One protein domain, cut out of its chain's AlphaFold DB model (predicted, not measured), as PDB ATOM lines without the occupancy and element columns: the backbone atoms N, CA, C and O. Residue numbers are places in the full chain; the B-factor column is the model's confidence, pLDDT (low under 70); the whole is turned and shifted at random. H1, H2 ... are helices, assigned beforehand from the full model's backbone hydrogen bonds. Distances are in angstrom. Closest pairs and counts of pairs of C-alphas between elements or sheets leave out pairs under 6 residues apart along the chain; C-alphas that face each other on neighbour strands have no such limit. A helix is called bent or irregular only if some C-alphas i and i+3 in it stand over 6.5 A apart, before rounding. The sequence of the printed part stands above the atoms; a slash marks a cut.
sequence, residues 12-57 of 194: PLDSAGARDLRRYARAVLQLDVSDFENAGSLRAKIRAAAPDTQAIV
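AT A GLANCE: This is residues 12 to 57 of the 194 residues of an uncharacterized protein of Eilatimonas milleporae (UniProt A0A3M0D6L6). Two short helices, H2 and H1, lie side by side and run the same way, and the long link between them, residues 28 to 38, loops back from the end of H1 to where H2 begins. The tail after H2, residues 50 to 57, folds back too, on the side away from the far bend of that link at Phe 36. The printed part has 46 residues with two named helices, in the order H1, H2, and no named strand. The class is all helix, with under half of the residues, 21 of 46, in named elements. The whole is compact and rounded, with a radius of gyration of the C-alphas of 9.0 A and spans of 24 by 19 by 17 A.

HOW THE PARTS SIT: H2, residues 39 to 49, and H1, residues 18 to 27, touch, with 9 pairs of C-alphas within 8 A. The closest are the C-alphas of Ala 39 and Ala 18, 4.6 A apart. The two helices run the same way at a shallow tilt of 28 degrees, and their centres are 10.1 A apart. In both, every pair of O i and N i+4 is within hydrogen-bond range.

IN THESE COORDINATES: H2, the longest helix with 11 residues, begins at C-alpha 39 at (173.428, 170.898, 205.576) and ends at C-alpha 49 at (170.946, 180.388, 193.776), 15.3 A from first to last C-alpha. H1 has 10 residues and measures 14.2 A from first to last C-alpha, beginning at C-alpha 18 at (169.553, 168.515, 205.695). Neither helix is bent.

THE WHOLE: The two C-alphas farthest apart are those of Phe 36 and Asp 52, at 25.1 A. The first and last printed C-alphas, of Pro 12 and Val 57, are 8.8 A apart. The link from H1 to H2 is long, with 11 residues. The printed part has no cut. Its mean pLDDT is 78.5, and residues 53 to 54 and residue 57 are under 70.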
ATOM      1  N   PRO A  12     162.805 178.824 209.199       78.69
ATOM      2  CA  PRO A  12     163.966 179.590 208.759       78.69
ATOM      3  C   PRO A  12     165.067 178.674 208.203       78.69
ATOM      4  O   PRO A  12     165.355 177.612 208.761       78.69
ATOM      5  N   LEU A  13     165.718 179.104 207.120       73.88
ATOM      6  CA  LEU A  13     166.724 178.324 206.384       73.88
ATOM      7  C   LEU A  13     167.880 177.835 207.285       73.88
ATOM      8  O   LEU A  13     168.425 176.748 207.084       73.88
ATOM      9  N   ASP A  14     168.233 178.611 208.311       74.94
ATOM     10  CA  ASP A  14     169.289 178.285 209.277       74.94
ATOM     11  C   ASP A  14     168.897 177.203 210.298       74.94
ATOM     12  O   ASP A  14     169.773 176.537 210.861       74.94
ATOM     13  N   SER A  15     167.600 176.970 210.506       74.62
ATOM     14  CA  SER A  15     167.079 175.911 211.384       74.62
ATOM     15  C   SER A  15     166.591 174.683 210.612       74.62
ATOM     16  O   SER A  15     166.309 173.655 211.219       74.62
ATOM     17  N   ALA A  16     166.532 174.765 209.282       77.50
ATOM     18  CA  ALA A  16     166.122 173.670 208.418       77.50
ATOM     19  C   ALA A  16     167.092 172.477 208.457       77.50
ATOM     20  O   ALA A  16     168.320 172.650 208.418       77.50
ATOM     21  N   GLY A  17     166.537 171.263 208.483       79.25
ATOM     22  CA  GLY A  17     167.301 170.020 208.426       79.25
ATOM     23  C   GLY A  17     167.878 169.742 207.034       79.25
ATOM     24  O   GLY A  17     167.398 170.240 206.018       79.25
ATOM     25  N   ALA A  18     168.903 168.885 206.961       80.88
ATOM     26  CA  ALA A  18     169.553 168.515 205.695       80.88
ATOM     27  C   ALA A  18     168.593 167.875 204.671       80.88
ATOM     28  O   ALA A  18     168.837 167.943 203.467       80.88
ATOM     29  N   ARG A  19     167.526 167.216 205.145       80.44
ATOM     30  CA  ARG A  19     166.486 166.604 204.303       80.44
ATOM     31  C   ARG A  19     165.624 167.677 203.628       80.44
ATOM     32  O   ARG A  19     165.455 167.635 202.412       80.44
ATOM     33  N   ASP A  20     165.163 168.662 204.396       80.62
ATOM     34  CA  ASP A  20     164.282 169.731 203.910       80.62
ATOM     35  C   ASP A  20     165.016 170.661 202.941       80.62
ATOM     36  O   ASP A  20     164.489 171.018 201.891       80.62
ATOM     37  N   LEU A  21     166.283 170.970 203.239       82.56
ATOM     38  CA  LEU A  21     167.151 171.759 202.363       82.56
ATOM     39  C   LEU A  21     167.382 171.073 201.011       82.56
ATOM     40  O   LEU A  21     167.290 171.726 199.976       82.56
ATOM     41  N   ARG A  22     167.640 169.757 200.996       83.50
ATOM     42  CA  ARG A  22     167.796 168.993 199.742       83.50
ATOM     43  C   ARG A  22     166.529 169.006 198.911       83.50
ATOM     44  O   ARG A  22     166.590 169.240 197.707       83.50
ATOM     45  N   ARG A  23     165.387 168.766 199.554       78.19
ATOM     46  CA  ARG A  23     164.094 168.781 198.873       78.19
ATOM     47  C   ARG A  23     163.807 170.164 198.294       78.19
ATOM     48  O   ARG A  23     163.458 170.243 197.127       78.19
ATOM     49  N   TYR A  24     164.025 171.235 199.058       79.25
ATOM     50  CA  TYR A  24     163.846 172.606 198.573       79.25
ATOM     51  C   TYR A  24     164.784 172.931 197.399       79.25
ATOM     52  O   TYR A  24     164.338 173.447 196.376       79.25
ATOM     53  N   ALA A  25     166.064 172.557 197.499       82.19
ATOM     54  CA  ALA A  25     167.041 172.769 196.435       82.19
ATOM     55  C   ALA A  25     166.655 172.049 195.129       82.19
ATOM     56  O   ALA A  25     166.732 172.661 194.068       82.19
ATOM     57  N   ARG A  26     166.191 170.792 195.195       82.75
ATOM     58  CA  ARG A  26     165.772 170.024 194.006       82.75
ATOM     59  C   ARG A  26     164.406 170.455 193.466       82.75
ATOM     60  O   ARG A  26     164.250 170.601 192.262       82.75
ATOM     61  N   ALA A  27     163.414 170.640 194.336       79.88
ATOM     62  CA  ALA A  27     162.027 170.859 193.923       79.88
ATOM     63  C   ALA A  27     161.737 172.314 193.536       79.88
ATOM     64  O   ALA A  27     161.023 172.554 192.568       79.88
ATOM     65  N   VAL A  28     162.282 173.280 194.283       79.25
ATOM     66  CA  VAL A  28     161.998 174.710 194.073       79.25
ATOM     67  C   VAL A  28     163.072 175.360 193.212       79.25
ATOM     68  O   VAL A  28     162.748 176.089 192.281       79.25
ATOM     69  N   LEU A  29     164.347 175.085 193.500       80.69
ATOM     70  CA  LEU A  29     165.470 175.720 192.802       80.69
ATOM     71  C   LEU A  29     166.030 174.893 191.639       80.69
ATOM     72  O   LEU A  29     166.898 175.389 190.926       80.69
ATOM     73  N   GLN A  30     165.559 173.653 191.454       81.00
ATOM     74  CA  GLN A  30     166.042 172.718 190.425       81.00
ATOM     75  C   GLN A  30     167.573 172.568 190.406       81.00
ATOM     76  O   GLN A  30     168.189 172.363 189.362       81.00
ATOM     77  N   LEU A  31     168.199 172.671 191.581       80.56
ATOM     78  CA  LEU A  31     169.635 172.499 191.738       80.56
ATOM     79  C   LEU A  31     169.994 171.017 191.775       80.56
ATOM     80  O   LEU A  31     169.399 170.232 192.521       80.56
ATOM     81  N   ASP A  32     171.050 170.672 191.046       79.38
ATOM     82  CA  ASP A  32     171.712 169.382 191.177       79.38
ATOM     83  C   ASP A  32     172.514 169.357 192.491       79.38
ATOM     84  O   ASP A  32     173.585 169.961 192.641       79.38
ATOM     85  N   VAL A  33     171.912 168.742 193.506       81.00
ATOM     86  CA  VAL A  33     172.518 168.526 194.823       81.00
ATOM     87  C   VAL A  33     172.684 167.037 195.063       81.00
ATOM     88  O   VAL A  33     171.772 166.255 194.789       81.00
ATOM     89  N   SER A  34     173.835 166.641 195.602       79.88
ATOM     90  CA  SER A  34     174.129 165.238 195.907       79.88
ATOM     91  C   SER A  34     173.494 164.821 197.238       79.88
ATOM     92  O   SER A  34     173.375 165.611 198.178       79.88
ATOM     93  N   ASP A  35     173.095 163.552 197.339       76.19
ATOM     94  CA  ASP A  35     172.433 162.994 198.525       76.19
ATOM     95  C   ASP A  35     173.338 162.927 199.768       76.19
ATOM     96  O   ASP A  35     172.829 162.813 200.886       76.19
ATOM     97  N   PHE A  36     174.656 163.060 199.586       75.69
ATOM     98  CA  PHE A  36     175.658 163.041 200.657       75.69
ATOM     99  C   PHE A  36     176.118 164.439 201.103       75.69
ATOM    100  O   PHE A  36     176.976 164.551 201.980       75.69
ATOM    101  N   GLU A  37     175.581 165.518 200.524       77.75
ATOM    102  CA  GLU A  37     175.985 166.870 200.915       77.75
ATOM    103  C   GLU A  37     175.498 167.235 202.318       77.75
ATOM    104  O   GLU A  37     174.358 166.979 202.717       77.75
ATOM    105  N   ASN A  38     176.384 167.876 203.080       83.81
ATOM    106  CA  ASN A  38     176.062 168.336 204.421       83.81
ATOM    107  C   ASN A  38     175.113 169.555 204.379       83.81
ATOM    108  O   ASN A  38     175.045 170.296 203.394       83.81
ATOM    109  N   ALA A  39     174.384 169.791 205.476       80.44
ATOM    110  CA  ALA A  39     173.428 170.898 205.576       80.44
ATOM    111  C   ALA A  39     174.066 172.276 205.316       80.44
ATOM    112  O   ALA A  39     173.411 173.155 204.765       80.44
ATOM    113  N   GLY A  40     175.340 172.459 205.681       82.25
ATOM    114  CA  GLY A  40     176.074 173.705 205.446       82.25
ATOM    115  C   GLY A  40     176.277 173.995 203.957       82.25
ATOM    116  O   GLY A  40     175.952 175.087 203.496       82.25
ATOM    117  N   SER A  41     176.736 173.002 203.193       82.69
ATOM    118  CA  SER A  41     176.920 173.073 201.741       82.69
ATOM    119  C   SER A  41     175.595 173.296 201.021       82.69
ATOM    120  O   SER A  41     175.516 174.130 200.123       82.69
ATOM    121  N   LEU A  42     174.528 172.622 201.461       83.31
ATOM    122  CA  LEU A  42     173.187 172.805 200.903       83.31
ATOM    123  C   LEU A  42     172.665 174.229 201.133       83.31
ATOM    124  O   LEU A  42     172.157 174.848 200.203       83.31
ATOM    125  N   ARG A  43     172.853 174.793 202.334       83.94
ATOM    126  CA  ARG A  43     172.496 176.194 202.627       83.94
ATOM    127  C   ARG A  43     173.292 177.175 201.781       83.94
ATOM    128  O   ARG A  43     172.719 178.137 201.282       83.94
ATOM    129  N   ALA A  44     174.591 176.936 201.609       82.06
ATOM    130  CA  ALA A  44     175.442 177.782 200.780       82.06
ATOM    131  C   ALA A  44     174.979 177.778 199.314       82.06
ATOM    132  O   ALA A  44     174.849 178.843 198.718       82.06
ATOM    133  N   LYS A  45     174.645 176.603 198.762       81.44
ATOM    134  CA  LYS A  45     174.101 176.466 197.402       81.44
ATOM    135  C   LYS A  45     172.736 177.139 197.244       81.44
ATOM    136  O   LYS A  45     172.519 177.844 196.266       81.44
ATOM    137  N   ILE A  46     171.846 176.979 198.225       83.12
ATOM    138  CA  ILE A  46     170.530 177.633 198.226       83.12
ATOM    139  C   ILE A  46     170.684 179.156 198.283       83.12
ATOM    140  O   ILE A  46     170.071 179.841 197.476       83.12
ATOM    141  N   ARG A  47     171.551 179.693 199.155       82.56
ATOM    142  CA  ARG A  47     171.828 181.140 199.217       82.56
ATOM    143  C   ARG A  47     172.484 181.678 197.946       82.56
ATOM    144  O   ARG A  47     172.239 182.823 197.587       82.56
ATOM    145  N   ALA A  48     173.314 180.878 197.278       81.00
ATOM    146  CA  ALA A  48     173.944 181.272 196.022       81.00
ATOM    147  C   ALA A  48     172.937 181.346 194.863       81.00
ATOM    148  O   ALA A  48     173.039 182.238 194.026       81.00
ATOM    149  N   ALA A  49     171.968 180.430 194.821       79.69
ATOM    150  CA  ALA A  49     170.946 180.388 193.776       79.69
ATOM    151  C   ALA A  49     169.746 181.309 194.056       79.69
ATOM    152  O   ALA A  49     169.149 181.838 193.125       79.69
ATOM    153  N   ALA A  50     169.397 181.506 195.329       74.56
ATOM    154  CA  ALA A  50     168.290 182.338 195.781       74.56
ATOM    155  C   ALA A  50     168.702 183.124 197.042       74.56
ATOM    156  O   ALA A  50     168.443 182.682 198.168       74.56
ATOM    157  N   PRO A  51     169.353 184.291 196.878       72.44
ATOM    158  CA  PRO A  51     169.842 185.091 198.004       72.44
ATOM    159  C   PRO A  51     168.714 185.638 198.895       72.44
ATOM    160  O   PRO A  51     168.949 185.904 200.073       72.44
ATOM    161  N   ASP A  52     167.493 185.745 198.366       71.12
ATOM    162  CA  ASP A  52     166.330 186.290 199.074       71.12
ATOM    163  C   ASP A  52     165.552 185.241 199.892       71.12
ATOM    164  O   ASP A  52     164.656 185.582 200.670       71.12
ATOM    165  N   THR A  53     165.888 183.952 199.766       68.31
ATOM    166  CA  THR A  53     165.182 182.883 200.481       68.31
ATOM    167  C   THR A  53     165.662 182.779 201.927       68.31
ATOM    168  O   THR A  53     166.729 182.233 202.213       68.31
ATOM    169  N   GLN A  54     164.832 183.238 202.867       68.06
ATOM    170  CA  GLN A  54     165.111 183.155 204.310       68.06
ATOM    171  C   GLN A  54     164.339 182.046 205.036       68.06
ATOM    172  O   GLN A  54     164.723 181.657 206.141       68.06
ATOM    173  N   ALA A  55     163.287 181.500 204.425       71.50
ATOM    174  CA  ALA A  55     162.486 180.430 205.005       71.50
ATOM    175  C   ALA A  55     162.094 179.386 203.956       71.50
ATOM    176  O   ALA A  55     161.819 179.720 202.804       71.50
ATOM    177  N   ILE A  56     162.065 178.124 204.374       71.50
ATOM    178  CA  ILE A  56     161.598 176.991 203.581       71.50
ATOM    179  C   ILE A  56     160.304 176.448 204.179       71.50
ATOM    180  O   ILE A  56     160.084 176.494 205.388       71.50
ATOM    181  N   VAL A  57     159.443 175.926 203.320       68.75
ATOM    182  CA  VAL A  57     158.160 175.361 203.722       68.75
ATOM    183  C   VAL A  57     158.319 173.842 203.858       68.75
ATOM    184  O   VAL A  57     158.587 173.187 202.850       68.75
TER     185      VAL A  57